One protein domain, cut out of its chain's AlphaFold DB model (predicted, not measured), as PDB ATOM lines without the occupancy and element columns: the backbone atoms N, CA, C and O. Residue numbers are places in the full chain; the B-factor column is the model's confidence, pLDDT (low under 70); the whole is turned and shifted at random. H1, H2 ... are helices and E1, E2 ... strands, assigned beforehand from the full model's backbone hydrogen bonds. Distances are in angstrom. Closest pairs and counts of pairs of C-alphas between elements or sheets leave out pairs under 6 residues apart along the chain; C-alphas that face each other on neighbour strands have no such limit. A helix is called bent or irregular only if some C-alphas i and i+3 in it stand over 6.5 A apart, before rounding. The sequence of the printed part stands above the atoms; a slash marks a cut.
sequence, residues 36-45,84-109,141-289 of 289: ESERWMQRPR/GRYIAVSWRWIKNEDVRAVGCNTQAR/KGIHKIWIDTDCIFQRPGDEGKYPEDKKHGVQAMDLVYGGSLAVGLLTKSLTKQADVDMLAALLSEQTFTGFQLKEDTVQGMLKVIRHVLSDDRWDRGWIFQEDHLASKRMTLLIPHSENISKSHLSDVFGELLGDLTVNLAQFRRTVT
ATOM      1  N   GLU A  36     333.592 282.393 215.991       84.12
ATOM      2  CA  GLU A  36     333.392 280.975 215.671       84.12
ATOM      3  C   GLU A  36     331.914 280.581 215.735       84.12
ATOM      4  O   GLU A  36     331.428 279.875 214.853       84.12
ATOM      5  N   SER A  37     331.153 281.106 216.698       83.31
ATOM      6  CA  SER A  37     329.691 280.936 216.718       83.31
ATOM      7  C   SER A  37     329.012 281.621 215.529       83.31
ATOM      8  O   SER A  37     328.080 281.073 214.942       83.31
ATOM      9  N   GLU A  38     329.501 282.789 215.114       85.88
ATOM     10  CA  GLU A  38     329.031 283.465 213.901       85.88
ATOM     11  C   GLU A  38     329.369 282.664 212.638       85.88
ATOM     12  O   GLU A  38     328.508 282.499 211.777       85.88
ATOM     13  N   ARG A  39     330.581 282.100 212.536       85.31
ATOM     14  CA  ARG A  39     330.977 281.189 211.447       85.31
ATOM     15  C   ARG A  39     330.114 279.935 211.416       85.31
ATOM     16  O   ARG A  39     329.665 279.534 210.344       85.31
ATOM     17  N   TRP A  40     329.829 279.347 212.576       87.56
ATOM     18  CA  TRP A  40     328.906 278.220 212.704       87.56
ATOM     19  C   TRP A  40     327.525 278.579 212.132       87.56
ATOM     20  O   TRP A  40     326.954 277.807 211.362       87.56
ATOM     21  N   MET A  41     327.037 279.791 212.416       84.88
ATOM     22  CA  MET A  41     325.759 280.308 211.911       84.88
ATOM     23  C   MET A  41     325.740 280.720 210.450       84.88
ATOM     24  O   MET A  41     324.655 280.894 209.904       84.88
ATOM     25  N   GLN A  42     326.886 280.867 209.790       82.75
ATOM     26  CA  GLN A  42     326.899 281.083 208.343       82.75
ATOM     27  C   GLN A  42     326.416 279.842 207.586       82.75
ATOM     28  O   GLN A  42     325.966 279.965 206.450       82.75
ATOM     29  N   ARG A  43     326.515 278.654 208.202       82.69
ATOM     30  CA  ARG A  43     326.141 277.363 207.607       82.69
ATOM     31  C   ARG A  43     325.404 276.480 208.625       82.69
ATOM     32  O   ARG A  43     325.926 275.435 209.029       82.69
ATOM     33  N   PRO A  44     324.212 276.897 209.083       85.81
ATOM     34  CA  PRO A  44     323.414 276.111 210.009       85.81
ATOM     35  C   PRO A  44     322.845 274.878 209.297       85.81
ATOM     36  O   PRO A  44     322.638 274.866 208.083       85.81
ATOM     37  N   ARG A  45     322.589 273.821 210.067       90.19
ATOM     38  CA  ARG A  45     321.963 272.595 209.564       90.19
ATOM     39  C   ARG A  45     320.467 272.635 209.823       90.19
ATOM     40  O   ARG A  45     320.042 273.071 210.889       90.19
ATOM     41  N   GLY A  84     318.155 280.947 205.012       63.28
ATOM     42  CA  GLY A  84     316.859 281.069 204.354       63.28
ATOM     43  C   GLY A  84     315.760 281.315 205.376       63.28
ATOM     44  O   GLY A  84     315.995 281.358 206.581       63.28
ATOM     45  N   ARG A  85     314.512 281.418 204.925       86.00
ATOM     46  CA  ARG A  85     313.375 281.416 205.849       86.00
ATOM     47  C   ARG A  85     313.252 280.012 206.466       86.00
ATOM     48  O   ARG A  85     312.925 279.070 205.751       86.00
ATOM     49  N   TYR A  86     313.531 279.870 207.762       91.88
ATOM     50  CA  TYR A  86     313.389 278.615 208.516       91.88
ATOM     51  C   TYR A  86     312.594 278.818 209.810       91.88
ATOM     52  O   TYR A  86     312.402 279.949 210.273       91.88
ATOM     53  N   ILE A  87     312.135 277.706 210.387       94.44
ATOM     54  CA  ILE A  87     311.441 277.672 211.676       94.44
ATOM     55  C   ILE A  87     312.392 277.193 212.766       94.44
ATOM     56  O   ILE A  87     312.906 276.084 212.667       94.44
ATOM     57  N   ALA A  88     312.609 278.003 213.803       95.00
ATOM     58  CA  ALA A  88     313.332 277.578 215.003       95.00
ATOM     59  C   ALA A  88     312.341 277.068 216.050       95.00
ATOM     60  O   ALA A  88     311.405 277.779 216.425       95.00
ATOM     61  N   VAL A  89     312.536 275.837 216.514       95.25
ATOM     62  CA  VAL A  89     311.608 275.179 217.436       95.25
ATOM     63  C   VAL A  89     312.087 275.334 218.869       95.25
ATOM     64  O   VAL A  89     313.120 274.806 219.258       95.25
ATOM     65  N   SER A  90     311.295 276.035 219.669       93.00
ATOM     66  CA  SER A  90     311.449 276.137 221.111       93.00
ATOM     67  C   SER A  90     310.555 275.113 221.804       93.00
ATOM     68  O   SER A  90     309.324 275.171 221.722       93.00
ATOM     69  N   TRP A  91     311.169 274.175 222.517       90.50
ATOM     70  CA  TRP A  91     310.462 273.100 223.205       90.50
ATOM     71  C   TRP A  91     311.171 272.726 224.509       90.50
ATOM     72  O   TRP A  91     312.363 272.984 224.702       90.50
ATOM     73  N   ARG A  92     310.434 272.125 225.444       85.62
ATOM     74  CA  ARG A  92     311.035 271.525 226.638       85.62
ATOM     75  C   ARG A  92     311.452 270.106 226.296       85.62
ATOM     76  O   ARG A  92     310.625 269.340 225.820       85.62
ATOM     77  N   TRP A  93     312.702 269.756 226.592       81.62
ATOM     78  CA  TRP A  93     313.160 268.373 226.509       81.62
ATOM     79  C   TRP A  93     312.422 267.566 227.582       81.62
ATOM     80  O   TRP A  93     312.703 267.686 228.774       81.62
ATOM     81  N   ILE A  94     311.404 266.829 227.152       71.75
ATOM     82  CA  ILE A  94     310.537 265.999 227.988       71.75
ATOM     83  C   ILE A  94     310.919 264.543 227.706       71.75
ATOM     84  O   ILE A  94     311.173 264.190 226.553       71.75
ATOM     85  N   LYS A  95     310.969 263.682 228.728       64.44
ATOM     86  CA  LYS A  95     311.090 262.240 228.480       64.44
ATOM     87  C   LYS A  95     309.767 261.764 227.888       64.44
ATOM     88  O   LYS A  95     308.719 262.128 228.401       64.44
ATOM     89  N   ASN A  96     309.789 260.951 226.831       55.34
ATOM     90  CA  ASN A  96     308.580 260.528 226.095       55.34
ATOM     91  C   ASN A  96     307.444 259.948 226.970       55.34
ATOM     92  O   ASN A  96     306.299 259.894 226.525       55.34
ATOM     93  N   GLU A  97     307.758 259.517 228.189       52.91
ATOM     94  CA  GLU A  97     306.834 258.972 229.184       52.91
ATOM     95  C   GLU A  97     305.999 260.050 229.904       52.91
ATOM     96  O   GLU A  97     304.906 259.749 230.376       52.91
ATOM     97  N   ASP A  98     306.464 261.304 229.948       52.72
ATOM     98  CA  ASP A  98     305.940 262.307 230.881       52.72
ATOM     99  C   ASP A  98     304.757 263.122 230.338       52.72
ATOM    100  O   ASP A  98     303.974 263.643 231.130       52.72
ATOM    101  N   VAL A  99     304.570 263.260 229.016       53.19
ATOM    102  CA  VAL A  99     303.501 264.132 228.496       53.19
ATOM    103  C   VAL A  99     302.973 263.688 227.129       53.19
ATOM    104  O   VAL A  99     303.632 263.840 226.099       53.19
ATOM    105  N   ARG A 100     301.716 263.230 227.095       55.53
ATOM    106  CA  ARG A 100     300.872 263.301 225.894       55.53
ATOM    107  C   ARG A 100     299.882 264.438 226.088       55.53
ATOM    108  O   ARG A 100     299.072 264.401 227.011       55.53
ATOM    109  N   ALA A 101     299.929 265.432 225.207       54.41
ATOM    110  CA  ALA A 101     298.856 266.409 225.121       54.41
ATOM    111  C   ALA A 101     297.522 265.670 224.896       54.41
ATOM    112  O   ALA A 101     297.418 264.801 224.027       54.41
ATOM    113  N   VAL A 102     296.494 265.996 225.677       58.00
ATOM    114  CA  VAL A 102     295.132 265.491 225.454       58.00
ATOM    115  C   VAL A 102     294.464 266.428 224.453       58.00
ATOM    116  O   VAL A 102     294.107 267.543 224.813       58.00
ATOM    117  N   GLY A 103     294.320 266.044 223.186       58.88
ATOM    118  CA  GLY A 103     293.784 266.953 222.170       58.88
ATOM    119  C   GLY A 103     293.637 266.332 220.784       58.88
ATOM    120  O   GLY A 103     293.958 265.166 220.570       58.88
ATOM    121  N   CYS A 104     293.154 267.130 219.836       59.50
ATOM    122  CA  CYS A 104     293.041 266.768 218.428       59.50
ATOM    123  C   CYS A 104     294.432 266.533 217.829       59.50
ATOM    124  O   CYS A 104     295.334 267.354 218.005       59.50
ATOM    125  N   ASN A 105     294.607 265.444 217.070       61.25
ATOM    126  CA  ASN A 105     295.874 265.122 216.397       61.25
ATOM    127  C   ASN A 105     297.097 265.090 217.346       61.25
ATOM    128  O   ASN A 105     298.196 265.493 216.949       61.25
ATOM    129  N   THR A 106     296.922 264.655 218.600       61.78
ATOM    130  CA  THR A 106     298.044 264.451 219.538       61.78
ATOM    131  C   THR A 106     298.631 263.044 219.464       61.78
ATOM    132  O   THR A 106     299.686 262.779 220.042       61.78
ATOM    133  N   GLN A 107     297.993 262.148 218.704       73.62
ATOM    134  CA  GLN A 107     298.615 260.910 218.256       73.62
ATOM    135  C   GLN A 107     299.554 261.206 217.096       73.62
ATOM    136  O   GLN A 107     299.163 261.791 216.086       73.62
ATOM    137  N   ALA A 108     300.798 260.788 217.264       80.25
ATOM    138  CA  ALA A 108     301.801 260.964 216.243       80.25
ATOM    139  C   ALA A 108     301.557 260.016 215.060       80.25
ATOM    140  O   ALA A 108     301.343 258.821 215.255       80.25
ATOM    141  N   ARG A 109     301.630 260.544 213.842       84.44
ATOM    142  CA  ARG A 109     301.369 259.834 212.582       84.44
ATOM    143  C   ARG A 109     302.533 258.956 212.152       84.44
ATOM    144  O   ARG A 109     302.319 257.919 211.539       84.44
ATOM    145  N   LYS A 141     303.097 277.843 206.607       91.25
ATOM    146  CA  LYS A 141     303.953 279.002 206.304       91.25
ATOM    147  C   LYS A 141     304.721 278.860 204.986       91.25
ATOM    148  O   LYS A 141     305.452 279.785 204.639       91.25
ATOM    149  N   GLY A 142     304.581 277.736 204.277       90.38
ATOM    150  CA  GLY A 142     305.376 277.422 203.086       90.38
ATOM    151  C   GLY A 142     306.879 277.338 203.373       90.38
ATOM    152  O   GLY A 142     307.690 277.705 202.528       90.38
ATOM    153  N   ILE A 143     307.259 276.931 204.590       90.81
ATOM    154  CA  ILE A 143     308.655 276.821 205.026       90.81
ATOM    155  C   ILE A 143     309.029 275.343 205.106       90.81
ATOM    156  O   ILE A 143     308.353 274.560 205.761       90.81
ATOM    157  N   HIS A 144     310.148 274.975 204.485       90.06
ATOM    158  CA  HIS A 144     310.616 273.585 204.429       90.06
ATOM    159  C   HIS A 144     311.873 273.323 205.263       90.06
ATOM    160  O   HIS A 144     312.372 272.202 205.281       90.06
ATOM    161  N   LYS A 145     312.403 274.346 205.942       91.69
ATOM    162  CA  LYS A 145     313.591 274.244 206.796       91.69
ATOM    163  C   LYS A 145     313.161 274.380 208.254       91.69
ATOM    164  O   LYS A 145     312.626 275.420 208.643       91.69
ATOM    165  N   ILE A 146     313.391 273.339 209.047       94.75
ATOM    166  CA  ILE A 146     313.169 273.354 210.497       94.75
ATOM    167  C   ILE A 146     314.514 273.227 211.204       94.75
ATOM    168  O   ILE A 146     315.363 272.425 210.819       94.75
ATOM    169  N   TRP A 147     314.687 274.014 212.254       94.62
ATOM    170  CA  TRP A 147     315.810 273.948 213.165       94.62
ATOM    171  C   TRP A 147     315.334 273.476 214.542       94.62
ATOM    172  O   TRP A 147     314.464 274.105 215.149       94.62
ATOM    173  N   ILE A 148     315.901 272.366 215.017       94.56
ATOM    174  CA  ILE A 148     315.652 271.784 216.342       94.56
ATOM    175  C   ILE A 148     317.007 271.585 217.008       94.56
ATOM    176  O   ILE A 148     317.881 270.929 216.439       94.56
ATOM    177  N   ASP A 149     317.181 272.130 218.205       91.62
ATOM    178  CA  ASP A 149     318.442 272.115 218.946       91.62
ATOM    179  C   ASP A 149     319.045 270.707 219.091       91.62
ATOM    180  O   ASP A 149     320.226 270.514 218.805       91.62
ATOM    181  N   THR A 150     318.246 269.698 219.449       91.00
ATOM    182  CA  THR A 150     318.701 268.308 219.644       91.00
ATOM    183  C   THR A 150     319.258 267.631 218.395       91.00
ATOM    184  O   THR A 150     320.120 266.763 218.518       91.00
ATOM    185  N   ASP A 151     318.797 268.012 217.201       93.06
ATOM    186  CA  ASP A 151     319.159 267.335 215.946       93.06
ATOM    187  C   ASP A 151     320.051 268.172 215.025       93.06
ATOM    188  O   ASP A 151     320.896 267.627 214.309       93.06
ATOM    189  N   CYS A 152     319.885 269.496 215.032       93.31
ATOM    190  CA  CYS A 152     320.652 270.412 214.191       93.31
ATOM    191  C   CYS A 152     322.027 270.746 214.792       93.31
ATOM    192  O   CYS A 152     322.946 271.121 214.053       93.31
ATOM    193  N   ILE A 153     322.195 270.571 216.103       92.25
ATOM    194  CA  ILE A 153     323.487 270.606 216.792       92.25
ATOM    195  C   ILE A 153     323.974 269.164 216.962       92.25
ATOM    196  O   ILE A 153     323.235 268.299 217.428       92.25
ATOM    197  N   PHE A 154     325.217 268.878 216.582       92.19
ATOM    198  CA  PHE A 154     325.808 267.554 216.764       92.19
ATOM    199  C   PHE A 154     326.302 267.417 218.202       92.19
ATOM    200  O   PHE A 154     327.408 267.820 218.551       92.19
ATOM    201  N   GLN A 155     325.413 266.903 219.050       90.75
ATOM    202  CA  GLN A 155     325.600 266.805 220.497       90.75
ATOM    203  C   GLN A 155     325.242 265.429 221.081       90.75
ATOM    204  O   GLN A 155     325.051 265.303 222.290       90.75
ATOM    205  N   ARG A 156     325.136 264.394 220.239       87.94
ATOM    206  CA  ARG A 156     324.843 263.016 220.661       87.94
ATOM    207  C   ARG A 156     326.102 262.325 221.197       87.94
ATOM    208  O   ARG A 156     327.214 262.718 220.839       87.94
ATOM    209  N   PRO A 157     325.965 261.257 222.003       88.31
ATOM    210  CA  PRO A 157     327.109 260.446 222.408       88.31
ATOM    211  C   PRO A 157     327.921 259.976 221.190       88.31
ATOM    212  O   PRO A 157     327.372 259.369 220.271       88.31
ATOM    213  N   GLY A 158     329.221 260.275 221.184       86.25
ATOM    214  CA  GLY A 158     330.131 259.985 220.068       86.25
ATOM    215  C   GLY A 158     330.305 261.123 219.052       86.25
ATOM    216  O   GLY A 158     331.274 261.089 218.294       86.25
ATOM    217  N   ASP A 159     329.450 262.154 219.065       89.12
ATOM    218  CA  ASP A 159     329.593 263.305 218.161       89.12
ATOM    219  C   ASP A 159     330.861 264.112 218.466       89.12
ATOM    220  O   ASP A 159     331.492 264.601 217.539       89.12
ATOM    221  N   GLU A 160     331.289 264.195 219.728       86.25
ATOM    222  CA  GLU A 160     332.449 264.998 220.156       86.25
ATOM    223  C   GLU A 160     333.757 264.605 219.451       86.25
ATOM    224  O   GLU A 160     334.582 265.467 219.154       86.25
ATOM    225  N   GLY A 161     333.935 263.317 219.130       87.12
ATOM    226  CA  GLY A 161     335.121 262.839 218.416       87.12
ATOM    227  C   GLY A 161     335.100 263.143 216.915       87.12
ATOM    228  O   GLY A 161     336.152 263.323 216.309       87.12
ATOM    229  N   LYS A 162     333.910 263.198 216.304       88.00
ATOM    230  CA  LYS A 162     333.741 263.409 214.855       88.00
ATOM    231  C   LYS A 162     333.506 264.880 214.493       88.00
ATOM    232  O   LYS A 162     333.917 265.328 213.426       88.00
ATOM    233  N   TYR A 163     332.849 265.615 215.380       87.69
ATOM    234  CA  TYR A 163     332.423 266.999 215.222       87.69
ATOM    235  C   TYR A 163     332.821 267.799 216.472       87.69
ATOM    236  O   TYR A 163     331.956 268.207 217.255       87.69
ATOM    237  N   PRO A 164     334.133 268.004 216.691       86.69
ATOM    238  CA  PRO A 164     334.618 268.723 217.861       86.69
ATOM    239  C   PRO A 164     334.051 270.145 217.886       86.69
ATOM    240  O   PRO A 164     333.837 270.761 216.843       86.69
ATOM    241  N   GLU A 165     333.794 270.656 219.090       88.38
ATOM    242  CA  GLU A 165     333.285 272.011 219.345       88.38
ATOM    243  C   GLU A 165     331.893 272.336 218.753       88.38
ATOM    244  O   GLU A 165     331.364 273.423 218.991       88.38
ATOM    245  N   ASP A 166     331.237 271.412 218.038       89.25
ATOM    246  CA  ASP A 166     329.959 271.685 217.368       89.25
ATOM    247  C   ASP A 166     328.846 272.034 218.362       89.25
ATOM    248  O   ASP A 166     328.143 273.033 218.189       89.25
ATOM    249  N   LYS A 167     328.758 271.259 219.449       90.44
ATOM    250  CA  LYS A 167     327.861 271.518 220.579       90.44
ATOM    251  C   LYS A 167     328.088 272.899 221.183       90.44
ATOM    252  O   LYS A 167     327.142 273.646 221.411       90.44
ATOM    253  N   LYS A 168     329.350 273.238 221.431       89.38
ATOM    254  CA  LYS A 168     329.757 274.491 222.066       89.38
ATOM    255  C   LYS A 168     329.363 275.692 221.209       89.38
ATOM    256  O   LYS A 168     328.677 276.584 221.698       89.38
ATOM    257  N   HIS A 169     329.722 275.680 219.927       89.25
ATOM    258  CA  HIS A 169     329.385 276.768 219.012       89.25
ATOM    259  C   HIS A 169     327.882 276.868 218.748       89.25
ATOM    260  O   HIS A 169     327.356 277.978 218.758       89.25
ATOM    261  N   GLY A 170     327.187 275.737 218.584       87.75
ATOM    262  CA  GLY A 170     325.740 275.703 218.365       87.75
ATOM    263  C   GLY A 170     324.942 276.270 219.541       87.75
ATOM    264  O   GLY A 170     324.071 277.113 219.340       87.75
ATOM    265  N   VAL A 171     325.284 275.887 220.778       87.25
ATOM    266  CA  VAL A 171     324.638 276.426 221.990       87.25
ATOM    267  C   VAL A 171     324.893 277.929 222.141       87.25
ATOM    268  O   VAL A 171     324.018 278.672 222.574       87.25
ATOM    269  N   GLN A 172     326.070 278.407 221.743       86.31
ATOM    270  CA  GLN A 172     326.418 279.830 221.811       86.31
ATOM    271  C   GLN A 172     325.844 280.674 220.678       86.31
ATOM    272  O   GLN A 172     325.813 281.897 220.778       86.31
ATOM    273  N   ALA A 173     325.406 280.027 219.605       87.31
ATOM    274  CA  ALA A 173     324.795 280.652 218.446       87.31
ATOM    275  C   ALA A 173     323.265 280.786 218.559       87.31
ATOM    276  O   ALA A 173     322.623 281.270 217.627       87.31
ATOM    277  N   MET A 174     322.659 280.366 219.676       87.06
ATOM    278  CA  MET A 174     321.203 280.373 219.870       87.06
ATOM    279  C   MET A 174     320.574 281.754 219.640       87.06
ATOM    280  O   MET A 174     319.498 281.861 219.054       87.06
ATOM    281  N   ASP A 175     321.256 282.828 220.030       85.31
ATOM    282  CA  ASP A 175     320.782 284.194 219.802       85.31
ATOM    283  C   ASP A 175     320.647 284.537 218.316       85.31
ATOM    284  O   ASP A 175     319.653 285.135 217.903       85.31
ATOM    285  N   LEU A 176     321.588 284.075 217.495       87.88
ATOM    286  CA  LEU A 176     321.550 284.221 216.045       87.88
ATOM    287  C   LEU A 176     320.473 283.317 215.423       87.88
ATOM    288  O   LEU A 176     319.773 283.739 214.501       87.88
ATOM    289  N   VAL A 177     320.289 282.101 215.955       89.44
ATOM    290  CA  VAL A 177     319.267 281.152 215.486       89.44
ATOM    291  C   VAL A 177     317.853 281.707 215.679       89.44
ATOM    292  O   VAL A 177     317.050 281.720 214.743       89.44
ATOM    293  N   TYR A 178     317.512 282.157 216.883       89.44
ATOM    294  CA  TYR A 178     316.173 282.678 217.173       89.44
ATOM    295  C   TYR A 178     316.008 284.118 216.670       89.44
ATOM    296  O   TYR A 178     314.935 284.497 216.198       89.44
ATOM    297  N   GLY A 179     317.089 284.903 216.659       85.12
ATOM    298  CA  GLY A 179     317.121 286.254 216.106       85.12
ATOM    299  C   GLY A 179     316.884 286.313 214.589       85.12
ATOM    300  O   GLY A 179     316.306 287.284 214.104       85.12
ATOM    301  N   GLY A 180     317.231 285.282 213.819       80.94
ATOM    302  CA  GLY A 180     317.046 285.264 212.358       80.94
ATOM    303  C   GLY A 180     315.767 284.587 211.851       80.94
ATOM    304  O   GLY A 180     315.451 284.700 210.671       80.94
ATOM    305  N   SER A 181     315.018 283.893 212.710       88.00
ATOM    306  CA  SER A 181     314.035 282.893 212.272       88.00
ATOM    307  C   SER A 181     312.576 283.253 212.541       88.00
ATOM    308  O   SER A 181     312.244 284.258 213.177       88.00
ATOM    309  N   LEU A 182     311.682 282.401 212.032       92.00
ATOM    310  CA  LEU A 182     310.316 282.301 212.523       92.00
ATOM    311  C   LEU A 182     310.304 281.309 213.694       92.00
ATOM    312  O   LEU A 182     310.348 280.100 213.495       92.00
ATOM    313  N   ALA A 183     310.294 281.818 214.923       94.31
ATOM    314  CA  ALA A 183     310.344 280.970 216.108       94.31
ATOM    315  C   ALA A 183     308.960 280.419 216.473       94.31
ATOM    316  O   ALA A 183     307.958 281.142 216.436       94.31
ATOM    317  N   VAL A 184     308.915 279.153 216.879       95.56
ATOM    318  CA  VAL A 184     307.698 278.494 217.353       95.56
ATOM    319  C   VAL A 184     307.913 277.906 218.742       95.56
ATOM    320  O   VAL A 184     308.887 277.196 218.964       95.56
ATOM    321  N   GLY A 185     307.022 278.214 219.682       94.50
ATOM    322  CA  GLY A 185     307.014 277.656 221.032       94.50
ATOM    323  C   GLY A 185     305.945 276.579 221.160       94.50
ATOM    324  O   GLY A 185     304.779 276.825 220.852       94.50
ATOM    325  N   LEU A 186     306.324 275.386 221.611       92.88
ATOM    326  CA  LEU A 186     305.392 274.266 221.747       92.88
ATOM    327  C   LEU A 186     304.890 274.145 223.183       92.88
ATOM    328  O   LEU A 186     305.676 273.880 224.093       92.88
ATOM    329  N   LEU A 187     303.580 274.310 223.368       91.56
ATOM    330  CA  LEU A 187     302.893 273.979 224.617       91.56
ATOM    331  C   LEU A 187     302.355 272.551 224.566       91.56
ATOM    332  O   LEU A 187     302.141 271.980 223.493       91.56
ATOM    333  N   THR A 188     302.145 271.970 225.735       87.81
ATOM    334  CA  THR A 188     301.707 270.586 225.928       87.81
ATOM    335  C   THR A 188     300.307 270.484 226.519       87.81
ATOM    336  O   THR A 188     299.560 269.556 226.202       87.81
ATOM    337  N   LYS A 189     299.911 271.460 227.333       87.88
ATOM    338  CA  LYS A 189     298.591 271.572 227.931       87.88
ATOM    339  C   LYS A 189     297.601 272.063 226.895       87.88
ATOM    340  O   LYS A 189     297.763 273.114 226.283       87.88
ATOM    341  N   SER A 190     296.555 271.268 226.723       89.25
ATOM    342  CA  SER A 190     295.510 271.514 225.743       89.25
ATOM    343  C   SER A 190     294.364 272.327 226.324       89.25
ATOM    344  O   SER A 190     294.063 272.221 227.519       89.25
ATOM    345  N   LEU A 191     293.703 273.109 225.474       90.69
ATOM    346  CA  LEU A 191     292.413 273.719 225.778       90.69
ATOM    347  C   LEU A 191     291.285 272.801 225.303       90.69
ATOM    348  O   LEU A 191     291.143 272.522 224.114       90.69
ATOM    349  N   THR A 192     290.482 272.317 226.253       89.81
ATOM    350  CA  THR A 192     289.478 271.269 225.997       89.81
ATOM    351  C   THR A 192     288.037 271.776 225.934       89.81
ATOM    352  O   THR A 192     287.124 271.055 225.521       89.81
ATOM    353  N   LYS A 193     287.804 273.023 226.355       91.44
ATOM    354  CA  LYS A 193     286.476 273.642 226.429       91.44
ATOM    355  C   LYS A 193     286.412 274.852 225.509       91.44
ATOM    356  O   LYS A 193     287.275 275.719 225.596       91.44
ATOM    357  N   GLN A 194     285.352 274.946 224.701       93.50
ATOM    358  CA  GLN A 194     285.135 276.079 223.792       93.50
ATOM    359  C   GLN A 194     285.143 277.412 224.550       93.50
ATOM    360  O   GLN A 194     285.822 278.338 224.135       93.50
ATOM    361  N   ALA A 195     284.515 277.459 225.729       91.62
ATOM    362  CA  ALA A 195     284.511 278.648 226.578       91.62
ATOM    363  C   ALA A 195     285.921 279.120 226.987       91.62
ATOM    364  O   ALA A 195     286.157 280.320 227.056       91.62
ATOM    365  N   ASP A 196     286.868 278.203 227.234       92.94
ATOM    366  CA  ASP A 196     288.248 278.579 227.575       92.94
ATOM    367  C   ASP A 196     288.981 279.150 226.333       92.94
ATOM    368  O   ASP A 196     289.789 280.071 226.454       92.94
ATOM    369  N   VAL A 197     288.662 278.652 225.130       94.06
ATOM    370  CA  VAL A 197     289.201 279.144 223.845       94.06
ATOM    371  C   VAL A 197     288.614 280.506 223.470       94.06
ATOM    372  O   VAL A 197     289.363 281.411 223.106       94.06
ATOM    373  N   ASP A 198     287.299 280.683 223.610       92.44
ATOM    374  CA  ASP A 198     286.617 281.957 223.368       92.44
ATOM    375  C   ASP A 198     287.130 283.040 224.334       92.44
ATOM    376  O   ASP A 198     287.403 284.166 223.919       92.44
ATOM    377  N   MET A 199     287.344 282.690 225.611       91.38
ATOM    378  CA  MET A 199     287.954 283.589 226.599       91.38
ATOM    379  C   MET A 199     289.377 283.993 226.208       91.38
ATOM    380  O   MET A 199     289.727 285.169 226.314       91.38
ATOM    381  N   LEU A 200     290.195 283.049 225.727       93.25
ATOM    382  CA  LEU A 200     291.531 283.371 225.227       93.25
ATOM    383  C   LEU A 200     291.465 284.311 224.013       93.25
ATOM    384  O   LEU A 200     292.272 285.232 223.916       93.25
ATOM    385  N   ALA A 201     290.504 284.119 223.106       92.25
ATOM    386  CA  ALA A 201     290.337 284.986 221.942       92.25
ATOM    387  C   ALA A 201     289.915 286.407 222.332       92.25
ATOM    388  O   ALA A 201     290.471 287.379 221.819       92.25
ATOM    389  N   ALA A 202     288.963 286.529 223.261       88.50
ATOM    390  CA  ALA A 202     288.487 287.808 223.781       88.50
ATOM    391  C   ALA A 202     289.586 288.574 224.535       88.50
ATOM    392  O   ALA A 202     289.638 289.805 224.481       88.50
ATOM    393  N   LEU A 203     290.476 287.841 225.210       88.50
ATOM    394  CA  LEU A 203     291.687 288.376 225.822       88.50
ATOM    395  C   LEU A 203     292.625 288.913 224.731       88.50
ATOM    396  O   LEU A 203     292.886 290.110 224.681       88.50
ATOM    397  N   LEU A 204     293.058 288.066 223.792       89.75
ATOM    398  CA  LEU A 204     294.022 288.446 222.750       89.75
ATOM    399  C   LEU A 204     293.534 289.568 221.826       89.75
ATOM    400  O   LEU A 204     294.349 290.346 221.336       89.75
ATOM    401  N   SER A 205     292.227 289.656 221.588       84.06
ATOM    402  CA  SER A 205     291.629 290.689 220.736       84.06
ATOM    403  C   SER A 205     291.476 292.040 221.443       84.06
ATOM    404  O   SER A 205     290.945 292.968 220.839       84.06
ATOM    405  N   GLU A 206     291.859 292.147 222.722       75.19
ATOM    406  CA  GLU A 206     291.722 293.337 223.581       75.19
ATOM    407  C   GLU A 206     290.280 293.887 223.701       75.19
ATOM    408  O   GLU A 206     290.041 294.890 224.374       75.19
ATOM    409  N   GLN A 207     289.286 293.184 223.141       63.94
ATOM    410  CA  GLN A 207     287.856 293.532 223.157       63.94
ATOM    411  C   GLN A 207     287.285 293.626 224.576       63.94
ATOM    412  O   GLN A 207     286.222 294.194 224.807       63.94
ATOM    413  N   THR A 208     287.993 293.051 225.540       56.16
ATOM    414  CA  THR A 208     287.592 292.966 226.939       56.16
ATOM    415  C   THR A 208     287.982 294.194 227.757       56.16
ATOM    416  O   THR A 208     287.393 294.425 228.808       56.16
ATOM    417  N   PHE A 209     288.887 295.041 227.258       57.75
ATOM    418  CA  PHE A 209     289.344 296.243 227.968       57.75
ATOM    419  C   PHE A 209     288.671 297.534 227.485       57.75
ATOM    420  O   PHE A 209     288.821 298.587 228.107       57.75
ATOM    421  N   THR A 210     287.885 297.479 226.409       53.00
ATOM    422  CA  THR A 210     287.201 298.651 225.859       53.00
ATOM    423  C   THR A 210     285.802 298.821 226.463       53.00
ATOM    424  O   THR A 210     284.808 298.343 225.924       53.00
ATOM    425  N   GLY A 211     285.718 299.557 227.575       48.28
ATOM    426  CA  GLY A 211     284.548 300.398 227.872       48.28
ATOM    427  C   GLY A 211     283.397 299.828 228.711       48.28
ATOM    428  O   GLY A 211     282.420 300.545 228.906       48.28
ATOM    429  N   PHE A 212     283.486 298.618 229.269       48.22
ATOM    430  CA  PHE A 212     282.461 298.090 230.185       48.22
ATOM    431  C   PHE A 212     283.082 297.512 231.460       48.22
ATOM    432  O   PHE A 212     284.165 296.935 231.419       48.22
ATOM    433  N   GLN A 213     282.386 297.652 232.596       60.00
ATOM    434  CA  GLN A 213     282.699 296.908 233.821       60.00
ATOM    435  C   GLN A 213     282.743 295.414 233.484       60.00
ATOM    436  O   GLN A 213     281.710 294.804 233.199       60.00
ATOM    437  N   LEU A 214     283.944 294.836 233.493       69.56
ATOM    438  CA  LEU A 214     284.121 293.399 233.358       69.56
ATOM    439  C   LEU A 214     283.374 292.722 234.506       69.56
ATOM    440  O   LEU A 214     283.597 293.032 235.677       69.56
ATOM    441  N   LYS A 215     282.457 291.814 234.168       78.62
ATOM    442  CA  LYS A 215     281.779 290.992 235.171       78.62
ATOM    443  C   LYS A 215     282.822 290.132 235.883       78.62
ATOM    444  O   LYS A 215     283.722 289.605 235.228       78.62
ATOM    445  N   GLU A 216     282.662 289.946 237.190       81.69
ATOM    446  CA  GLU A 216     283.568 289.130 238.012       81.69
ATOM    447  C   GLU A 216     283.800 287.740 237.394       81.69
ATOM    448  O   GLU A 216     284.938 287.312 237.227       81.69
ATOM    449  N   ASP A 217     282.735 287.085 236.925       81.31
ATOM    450  CA  ASP A 217     282.815 285.771 236.273       81.31
ATOM    451  C   ASP A 217     283.704 285.774 235.016       81.31
ATOM    452  O   ASP A 217     284.410 284.801 234.741       81.31
ATOM    453  N   THR A 218     283.704 286.874 234.256       82.12
ATOM    454  CA  THR A 218     284.557 287.040 233.073       82.12
ATOM    455  C   THR A 218     286.023 287.153 233.478       82.12
ATOM    456  O   THR A 218     286.867 286.474 232.894       82.12
ATOM    457  N   VAL A 219     286.323 287.941 234.515       84.06
ATOM    458  CA  VAL A 219     287.685 288.093 235.051       84.06
ATOM    459  C   VAL A 219     288.203 286.761 235.593       84.06
ATOM    460  O   VAL A 219     289.317 286.350 235.265       84.06
ATOM    461  N   GLN A 220     287.389 286.035 236.361       86.75
ATOM    462  CA  GLN A 220     287.759 284.715 236.879       86.75
ATOM    463  C   GLN A 220     287.990 283.703 235.750       86.75
ATOM    464  O   GLN A 220     288.959 282.941 235.790       86.75
ATOM    465  N   GLY A 221     287.147 283.726 234.713       88.06
ATOM    466  CA  GLY A 221     287.329 282.917 233.511       88.06
ATOM    467  C   GLY A 221     288.652 283.209 232.799       88.06
ATOM    468  O   GLY A 221     289.409 282.283 232.510       88.06
ATOM    469  N   MET A 222     288.986 284.485 232.596       88.38
ATOM    470  CA  MET A 222     290.267 284.896 232.009       88.38
ATOM    471  C   MET A 222     291.455 284.446 232.853       88.38
ATOM    472  O   MET A 222     292.362 283.797 232.337       88.38
ATOM    473  N   LEU A 223     291.440 284.725 234.160       89.81
ATOM    474  CA  LEU A 223     292.512 284.330 235.074       89.81
ATOM    475  C   LEU A 223     292.721 282.816 235.077       89.81
ATOM    476  O   LEU A 223     293.860 282.351 235.117       89.81
ATOM    477  N   LYS A 224     291.639 282.037 235.007       93.12
ATOM    478  CA  LYS A 224     291.702 280.580 234.889       93.12
ATOM    479  C   LYS A 224     292.410 280.155 233.600       93.12
ATOM    480  O   LYS A 224     293.283 279.292 233.663       93.12
ATOM    481  N   VAL A 225     292.077 280.756 232.457       93.06
ATOM    482  CA  VAL A 225     292.713 280.443 231.164       93.06
ATOM    483  C   VAL A 225     294.187 280.846 231.152       93.06
ATOM    484  O   VAL A 225     295.034 280.038 230.771       93.06
ATOM    485  N   ILE A 226     294.516 282.046 231.639       92.31
ATOM    486  CA  ILE A 226     295.901 282.522 231.762       92.31
ATOM    487  C   ILE A 226     296.709 281.554 232.628       92.31
ATOM    488  O   ILE A 226     297.762 281.085 232.206       92.31
ATOM    489  N   ARG A 227     296.200 281.203 233.817       92.69
ATOM    490  CA  ARG A 227     296.854 280.243 234.718       92.69
ATOM    491  C   ARG A 227     297.021 278.878 234.068       92.69
ATOM    492  O   ARG A 227     298.063 278.263 234.251       92.69
ATOM    493  N   HIS A 228     296.038 278.408 233.302       92.38
ATOM    494  CA  HIS A 228     296.145 277.134 232.592       92.38
ATOM    495  C   HIS A 228     297.294 277.153 231.581       92.38
ATOM    496  O   HIS A 228     298.157 276.278 231.642       92.38
ATOM    497  N   VAL A 229     297.367 278.183 230.730       91.88
ATOM    498  CA  VAL A 229     298.453 278.348 229.747       91.88
ATOM    499  C   VAL A 229     299.809 278.512 230.438       91.88
ATOM    500  O   VAL A 229     300.771 277.857 230.045       91.88
ATOM    501  N   LEU A 230     299.894 279.335 231.488       91.06
ATOM    502  CA  LEU A 230     301.126 279.579 232.251       91.06
ATOM    503  C   LEU A 230     301.537 278.414 233.159       91.06
ATOM    504  O   LEU A 230     302.664 278.387 233.638       91.06
ATOM    505  N   SER A 231     300.653 277.445 233.391       90.31
ATOM    506  CA  SER A 231     300.987 276.229 234.137       90.31
ATOM    507  C   SER A 231     301.672 275.168 233.279       90.31
ATOM    508  O   SER A 231     301.942 274.080 233.780       90.31
ATOM    509  N   ASP A 232     301.864 275.413 231.982       89.12
ATOM    510  CA  ASP A 232     302.530 274.467 231.095       89.12
ATOM    511  C   ASP A 232     303.993 274.253 231.480       89.12
ATOM    512  O   ASP A 232     304.745 275.200 231.704       89.12
ATOM    513  N   ASP A 233     304.402 272.994 231.458       85.75
ATOM    514  CA  ASP A 233     305.760 272.538 231.714       85.75
ATOM    515  C   ASP A 233     306.818 273.273 230.880       85.75
ATOM    516  O   ASP A 233     307.964 273.407 231.314       85.75
ATOM    517  N   ARG A 234     306.458 273.784 229.697       87.00
ATOM    518  CA  ARG A 234     307.297 274.680 228.897       87.00
ATOM    519  C   ARG A 234     307.951 275.772 229.759       87.00
ATOM    520  O   ARG A 234     309.144 276.031 229.607       87.00
ATOM    521  N   TRP A 235     307.206 276.395 230.665       86.00
ATOM    522  CA  TRP A 235     307.662 277.579 231.400       86.00
ATOM    523  C   TRP A 235     308.680 277.283 232.507       86.00
ATOM    524  O   TRP A 235     309.363 278.199 232.957       86.00
ATOM    525  N   ASP A 236     308.860 276.020 232.902       81.06
ATOM    526  CA  ASP A 236     309.817 275.644 233.954       81.06
ATOM    527  C   ASP A 236     311.282 275.693 233.486       81.06
ATOM    528  O   ASP A 236     312.214 275.649 234.295       81.06
ATOM    529  N   ARG A 237     311.531 275.741 232.170       75.94
ATOM    530  CA  ARG A 237     312.888 275.679 231.610       75.94
ATOM    531  C   ARG A 237     313.451 277.084 231.399       75.94
ATOM    532  O   ARG A 237     312.989 277.822 230.538       75.94
ATOM    533  N   GLY A 238     314.549 277.408 232.084       73.75
ATOM    534  CA  GLY A 238     315.214 278.717 231.966       73.75
ATOM    535  C   GLY A 238     315.577 279.136 230.529       73.75
ATOM    536  O   GLY A 238     315.413 280.298 230.166       73.75
ATOM    537  N   TRP A 239     316.006 278.187 229.688       75.44
ATOM    538  CA  TRP A 239     316.376 278.439 228.284       75.44
ATOM    539  C   TRP A 239     315.221 278.975 227.429       75.44
ATOM    540  O   TRP A 239     315.445 279.781 226.531       75.44
ATOM    541  N   ILE A 240     313.982 278.613 227.760       81.00
ATOM    542  CA  ILE A 240     312.805 279.056 227.015       81.00
ATOM    543  C   ILE A 240     312.619 280.572 227.118       81.00
ATOM    544  O   ILE A 240     312.296 281.218 226.127       81.00
ATOM    545  N   PHE A 241     312.932 281.177 228.266       79.00
ATOM    546  CA  PHE A 241     312.873 282.632 228.408       79.00
ATOM    547  C   PHE A 241     313.896 283.353 227.525       79.00
ATOM    548  O   PHE A 241     313.593 284.425 226.998       79.00
ATOM    549  N   GLN A 242     315.085 282.769 227.337       79.62
ATOM    550  CA  GLN A 242     316.087 283.319 226.425       79.62
ATOM    551  C   GLN A 242     315.604 283.216 224.979       79.62
ATOM    552  O   GLN A 242     315.594 284.217 224.273       79.62
ATOM    553  N   GLU A 243     315.135 282.045 224.552       86.00
ATOM    554  CA  GLU A 243     314.605 281.823 223.201       86.00
ATOM    555  C   GLU A 243     313.428 282.759 222.887       86.00
ATOM    556  O   GLU A 243     313.389 283.383 221.825       86.00
ATOM    557  N   ASP A 244     312.504 282.923 223.837       84.75
ATOM    558  CA  ASP A 244     311.385 283.856 223.739       84.75
ATOM    559  C   ASP A 244     311.867 285.309 223.582       84.75
ATOM    560  O   ASP A 244     311.324 286.070 222.779       84.75
ATOM    561  N   HIS A 245     312.870 285.716 224.369       82.00
ATOM    562  CA  HIS A 245     313.443 287.060 224.303       82.00
ATOM    563  C   HIS A 245     314.141 287.310 222.960       82.00
ATOM    564  O   HIS A 245     313.915 288.341 222.327       82.00
ATOM    565  N   LEU A 246     314.928 286.339 222.491       85.06
ATOM    566  CA  LEU A 246     315.678 286.387 221.235       85.06
ATOM    567  C   LEU A 246     314.760 286.407 220.007       85.06
ATOM    568  O   LEU A 246     314.982 287.159 219.056       85.06
ATOM    569  N   ALA A 247     313.675 285.636 220.046       81.12
ATOM    570  CA  ALA A 247     312.632 285.686 219.028       81.12
ATOM    571  C   ALA A 247     311.864 287.023 219.033       81.12
ATOM    572  O   ALA A 247     311.234 287.389 218.030       81.12
ATOM    573  N   SER A 248     311.948 287.782 220.132       83.56
ATOM    574  CA  SER A 248     311.317 289.085 220.318       83.56
ATOM    575  C   SER A 248     309.805 289.003 220.047       83.56
ATOM    576  O   SER A 248     309.090 288.225 220.674       83.56
ATOM    577  N   LYS A 249     309.288 289.779 219.091       85.50
ATOM    578  CA  LYS A 249     307.860 289.811 218.734       85.50
ATOM    579  C   LYS A 249     307.418 288.702 217.771       85.50
ATOM    580  O   LYS A 249     306.248 288.663 217.400       85.50
ATOM    581  N   ARG A 250     308.327 287.830 217.323       87.88
ATOM    582  CA  ARG A 250     308.058 286.870 216.233       87.88
ATOM    583  C   ARG A 250     307.700 285.466 216.700       87.88
ATOM    584  O   ARG A 250     307.288 284.665 215.864       87.88
ATOM    585  N   MET A 251     307.851 285.154 217.988       93.62
ATOM    586  CA  MET A 251     307.522 283.813 218.456       93.62
ATOM    587  C   MET A 251     306.015 283.559 218.394       93.62
ATOM    588  O   MET A 251     305.214 284.332 218.926       93.62
ATOM    589  N   THR A 252     305.650 282.445 217.766       95.81
ATOM    590  CA  THR A 252     304.284 281.916 217.754       95.81
ATOM    591  C   THR A 252     304.203 280.731 218.705       95.81
ATOM    592  O   THR A 252     304.952 279.773 218.558       95.81
ATOM    593  N   LEU A 253     303.306 280.776 219.680       95.38
ATOM    594  CA  LEU A 253     302.952 279.629 220.503       95.38
ATOM    595  C   LEU A 253     301.960 278.744 219.754       95.38
ATOM    596  O   LEU A 253     300.987 279.247 219.187       95.38
ATOM    597  N   LEU A 254     302.189 277.435 219.795       94.75
ATOM    598  CA  LEU A 254     301.207 276.431 219.406       94.75
ATOM    599  C   LEU A 254     300.578 275.858 220.672       94.75
ATOM    600  O   LEU A 254     301.266 275.206 221.468       94.75
ATOM    601  N   ILE A 255     299.285 276.119 220.854       93.31
ATOM    602  CA  ILE A 255     298.492 275.598 221.970       93.31
ATOM    603  C   ILE A 255     297.608 274.473 221.434       93.31
ATOM    604  O   ILE A 255     296.735 274.760 220.612       93.31
ATOM    605  N   PRO A 256     297.788 273.217 221.876       91.62
ATOM    606  CA  PRO A 256     296.919 272.146 221.423       91.62
ATOM    607  C   PRO A 256     295.483 272.396 221.901       91.62
ATOM    608  O   PRO A 256     295.254 273.004 222.950       91.62
ATOM    609  N   HIS A 257     294.504 271.925 221.137       89.88
ATOM    610  CA  HIS A 257     293.096 271.986 221.531       89.88
ATOM    611  C   HIS A 257     292.392 270.653 221.259       89.88
ATOM    612  O   HIS A 257     292.865 269.844 220.459       89.88
ATOM    613  N   SER A 258     291.270 270.380 221.924       86.38
ATOM    614  CA  SER A 258     290.490 269.154 221.690       86.38
ATOM    615  C   SER A 258     289.671 269.203 220.393       86.38
ATOM    616  O   SER A 258     289.471 270.262 219.800       86.38
ATOM    617  N   GLU A 259     289.205 268.041 219.926       82.19
ATOM    618  CA  GLU A 259     288.480 267.890 218.648       82.19
ATOM    619  C   GLU A 259     287.129 268.611 218.617       82.19
ATOM    620  O   GLU A 259     286.666 269.022 217.561       82.19
ATOM    621  N   ASN A 260     286.513 268.809 219.782       84.56
ATOM    622  CA  ASN A 260     285.235 269.503 219.942       84.56
ATOM    623  C   ASN A 260     285.352 271.038 219.924       84.56
ATOM    624  O   ASN A 260     284.355 271.715 220.172       84.56
ATOM    625  N   ILE A 261     286.546 271.590 219.697       89.00
ATOM    626  CA  ILE A 261     286.763 273.037 219.599       89.00
ATOM    627  C   ILE A 261     286.554 273.489 218.156       89.00
ATOM    628  O   ILE A 261     287.235 273.020 217.243       89.00
ATOM    629  N   SER A 262     285.657 274.454 217.968       88.88
ATOM    630  CA  SER A 262     285.477 275.155 216.702       88.88
ATOM    631  C   SER A 262     286.340 276.413 216.650       88.88
ATOM    632  O   SER A 262     286.336 277.230 217.574       88.88
ATOM    633  N   LYS A 263     287.042 276.585 215.526       88.00
ATOM    634  CA  LYS A 263     287.825 277.788 215.208       88.00
ATOM    635  C   LYS A 263     287.195 278.649 214.115       88.00
ATOM    636  O   LYS A 263     287.774 279.668 213.765       88.00
ATOM    637  N   SER A 264     286.040 278.261 213.570       84.19
ATOM    638  CA  SER A 264     285.464 278.889 212.369       84.19
ATOM    639  C   SER A 264     285.205 280.391 212.516       84.19
ATOM    640  O   SER A 264     285.339 281.124 211.545       84.19
ATOM    641  N   HIS A 265     284.862 280.860 213.719       84.88
ATOM    642  CA  HIS A 265     284.662 282.280 214.037       84.88
ATOM    643  C   HIS A 265     285.890 282.954 214.667       84.88
ATOM    644  O   HIS A 265     285.835 284.138 214.981       84.88
ATOM    645  N   LEU A 266     286.981 282.213 214.886       88.81
ATOM    646  CA  LEU A 266     288.194 282.668 215.582       88.81
ATOM    647  C   LEU A 266     289.452 282.542 214.717       88.81
ATOM    648  O   LEU A 266     290.569 282.664 215.225       88.81
ATOM    649  N   SER A 267     289.295 282.275 213.423       86.62
ATOM    650  CA  SER A 267     290.395 282.102 212.475       86.62
ATOM    651  C   SER A 267     291.272 283.345 212.360       86.62
ATOM    652  O   SER A 267     292.492 283.219 212.274       86.62
ATOM    653  N   ASP A 268     290.682 284.534 212.472       87.88
ATOM    654  CA  ASP A 268     291.417 285.802 212.491       87.88
ATOM    655  C   ASP A 268     292.332 285.940 213.722       87.88
ATOM    656  O   ASP A 268     293.362 286.611 213.661       87.88
ATOM    657  N   VAL A 269     291.986 285.280 214.834       90.62
ATOM    658  CA  VAL A 269     292.744 285.337 216.095       90.62
ATOM    659  C   VAL A 269     293.759 284.199 216.194       90.62
ATOM    660  O   VAL A 269     294.906 284.426 216.573       90.62
ATOM    661  N   PHE A 270     293.351 282.972 215.861       93.31
ATOM    662  CA  PHE A 270     294.142 281.757 216.091       93.31
ATOM    663  C   PHE A 270     294.686 281.094 214.827       93.31
ATOM    664  O   PHE A 270     295.470 280.142 214.929       93.31
ATOM    665  N   GLY A 271     294.293 281.558 213.644       89.88
ATOM    666  CA  GLY A 271     294.636 280.944 212.367       89.88
ATOM    667  C   GLY A 271     293.985 279.576 212.122       89.88
ATOM    668  O   GLY A 271     293.315 278.975 212.968       89.88
ATOM    669  N   GLU A 272     294.254 279.032 210.937       89.62
ATOM    670  CA  GLU A 272     293.614 277.813 210.417       89.62
ATOM    671  C   GLU A 272     294.373 276.511 210.728       89.62
ATOM    672  O   GLU A 272     293.971 275.427 210.314       89.62
ATOM    673  N   LEU A 273     295.469 276.571 211.490       90.62
ATOM    674  CA  LEU A 273     296.312 275.399 211.753       90.62
ATOM    675  C   LEU A 273     295.538 274.277 212.470       90.62
ATOM    676  O   LEU A 273     295.086 274.451 213.594       90.62
ATOM    677  N   LEU A 274     295.376 273.112 211.851       87.69
ATOM    678  CA  LEU A 274     294.588 272.029 212.449       87.69
ATOM    679  C   LEU A 274     295.216 271.505 213.749       87.69
ATOM    680  O   LEU A 274     296.393 271.150 213.758       87.69
ATOM    681  N   GLY A 275     294.405 271.376 214.805       87.00
ATOM    682  CA  GLY A 275     294.775 270.808 216.110       87.00
ATOM    683  C   GLY A 275     295.497 271.765 217.062       87.00
ATOM    684  O   GLY A 275     295.699 271.422 218.225       87.00
ATOM    685  N   ASP A 276     295.852 272.961 216.590       92.69
ATOM    686  CA  ASP A 276     296.590 273.958 217.354       92.69
ATOM    687  C   ASP A 276     295.981 275.356 217.179       92.69
ATOM    688  O   ASP A 276     295.606 275.779 216.081       92.69
ATOM    689  N   LEU A 277     295.915 276.099 218.280       94.31
ATOM    690  CA  LEU A 277     295.723 277.543 218.260       94.31
ATOM    691  C   LEU A 277     297.091 278.192 218.055       94.31
ATOM    692  O   LEU A 277     298.033 277.886 218.793       94.31
ATOM    693  N   THR A 278     297.207 279.090 217.075       95.44
ATOM    694  CA  THR A 278     298.432 279.873 216.875       95.44
ATOM    695  C   THR A 278     298.302 281.208 217.595       95.44
ATOM    696  O   THR A 278     297.409 281.993 217.299       95.44
ATOM    697  N   VAL A 279     299.167 281.458 218.577       95.06
ATOM    698  CA  VAL A 279     299.106 282.665 219.416       95.06
ATOM    699  C   VAL A 279     300.438 283.395 219.358       95.06
ATOM    700  O   VAL A 279     301.484 282.805 219.616       95.06
ATOM    701  N   ASN A 280     300.444 284.692 219.050       93.81
ATOM    702  CA  ASN A 280     301.676 285.471 219.137       93.81
ATOM    703  C   ASN A 280     302.081 285.656 220.609       93.81
ATOM    704  O   ASN A 280     301.323 286.217 221.401       93.81
ATOM    705  N   LEU A 281     303.292 285.231 220.977       92.00
ATOM    706  CA  LEU A 281     303.753 285.286 222.367       92.00
ATOM    707  C   LEU A 281     303.834 286.723 222.899       92.00
ATOM    708  O   LEU A 281     303.500 286.977 224.053       92.00
ATOM    709  N   ALA A 282     304.280 287.676 222.079       90.12
ATOM    710  CA  ALA A 282     304.412 289.069 222.500       90.12
ATOM    711  C   ALA A 282     303.057 289.782 222.631       90.12
ATOM    712  O   ALA A 282     302.945 290.747 223.386       90.12
ATOM    713  N   GLN A 283     302.039 289.335 221.896       90.25
ATOM    714  CA  GLN A 283     300.654 289.744 222.112       90.25
ATOM    715  C   GLN A 283     300.126 289.144 223.412       90.25
ATOM    716  O   GLN A 283     299.735 289.901 224.287       90.25
ATOM    717  N   PHE A 284     300.242 287.823 223.592       90.81
ATOM    718  CA  PHE A 284     299.819 287.151 224.821       90.81
ATOM    719  C   PHE A 284     300.427 287.797 226.069       90.81
ATOM    720  O   PHE A 284     299.695 288.151 226.983       90.81
ATOM    721  N   ARG A 285     301.749 288.032 226.073       88.00
ATOM    722  CA  ARG A 285     302.452 288.722 227.166       88.00
ATOM    723  C   ARG A 285     301.849 290.090 227.461       88.00
ATOM    724  O   ARG A 285     301.508 290.330 228.604       88.00
ATOM    725  N   ARG A 286     301.670 290.937 226.441       86.31
ATOM    726  CA  ARG A 286     301.075 292.275 226.603       86.31
ATOM    727  C   ARG A 286     299.680 292.248 227.207       86.31
ATOM    728  O   ARG A 286     299.308 293.203 227.864       86.31
ATOM    729  N   THR A 287     298.908 291.201 226.952       82.31
ATOM    730  CA  THR A 287     297.550 291.115 227.478       82.31
ATOM    731  C   THR A 287     297.497 290.579 228.912       82.31
ATOM    732  O   THR A 287     296.529 290.829 229.621       82.31
ATOM    733  N   VAL A 288     298.511 289.826 229.352       80.88
ATOM    734  CA  VAL A 288     298.549 289.242 230.706       80.88
ATOM    735  C   VAL A 288     299.420 290.024 231.697       80.88
ATOM    736  O   VAL A 288     299.438 289.663 232.874       80.88
ATOM    737  N   THR A 289     300.144 291.049 231.236       63.97
ATOM    738  CA  THR A 289     300.972 291.965 232.046       63.97
ATOM    739  C   THR A 289     300.423 293.376 232.004       63.97
ATOM    740  O   THR A 289     300.321 293.993 233.082       63.97
TER     741      THR A 289
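This is residues 36 to 45, 84 to 109 and 141 to 289 of the 289 residues of the protein "HET domain-containing protein" of Pyrenophora tritici-repentis (UniProt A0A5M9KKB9). A strongly twisted five-stranded sheet stands as a wall midway along an elongated body, with helices H5, H9 and H11 covering one face. H1, H2, H3 and H4 gather at the E2 end of the long axis and H6, H7 and H10 at the E5 end, where residues 210 to 217 stick out. The printed part has 185 residues, with eleven named helices and five named strands in the order H1 E1 E2 H2 H3 H4 H5 E3 H6 H7 H8 H9 E4 H10 E5 H11. The sheet runs E2 E1 E3 E4 E5 and is mixed, as is the class, helices and strands; the whole is compact, with a radius of gyration of the C-alphas of 18.5 A and spans of 62 by 33 by 31 A.

Find C-alpha 36 at (333.392, 280.975, 215.671), where H1, residues 36 to 42, begins. Next come E1, 87 to 90; E2, 145 to 148; H2, 149 to 152; H3, 159 to 162; H4, 166 to 172; and H5, 174 to 180. E3, 182 to 186, spans 13.2 A. H6, 194 to 204, spans 15.3 A, and H7 runs 20.8 A from C-alpha 216 at (283.568, 289.130, 238.012) to C-alpha 230. H8, 233 to 236, precedes H9, 238 to 250, 19.1 A long and irregular: C-alphas 246 and 249 are 8.9 A apart. E4, 252 to 256, H10, 267 to 270, and E5, 276 to 280, lead to H11, 281 to 288, ending at C-alpha 288 at (298.549, 289.242, 230.706).

Look first at the parallel neighbour strands, where these backbone atoms are within hydrogen-bond range: N 87 and O 145 at 2.9 A between E1 and E2, N 90 and O 184 at 2.8 A between E1 and E3, and N 185 and O 252 at 2.8 A between E3 and E4. E4 and E5 are antiparallel, with N 253 and O 279 at 2.7 A. The sheet and H5, H9 and H11 on one face make two layers; E3, H6 to H9 and E4 form a strand-helix-strand unit, two parallel neighbour strands with helices between. H5 touches H9 at Tyr 178 and Ala 247, closest C-alphas 5.0 A apart. H9 touches H11, about perpendicular at 81 degrees, with C-alphas 249 and 282 closest at 5.2 A. H1 touches H4, with C-alphas 37 and 169 closest at 4.8 A; H2 is near H4, and H3 is close to H4 but not clearly touching, at 7.7 A between C-alphas 160 and 166. H6 touches H7 at 89 degrees, about perpendicular, with C-alphas 196 and 225 closest at 6.0 A. H6 and H10 only graze the sheet; H8 is not on it. Each O i to N i+4 pair is within hydrogen-bond range in H1, H4, H5, H6, H7 and H11, and 6 of 9 are in H9; H2, H3, H8 and H10 are too short for such a pair.

The C-alphas of Gly 161 and Phe 212, the two farthest apart, are 64.5 A from each other. Residues 46 to 83 and 110 to 140 are cut out, with gaps of 11.2 A and 20.3 A between C-alphas. The link from H6 to H7 is long. Look for low pLDDT, under 70, at residues 84, 95 to 106, 207 to 214 and 289.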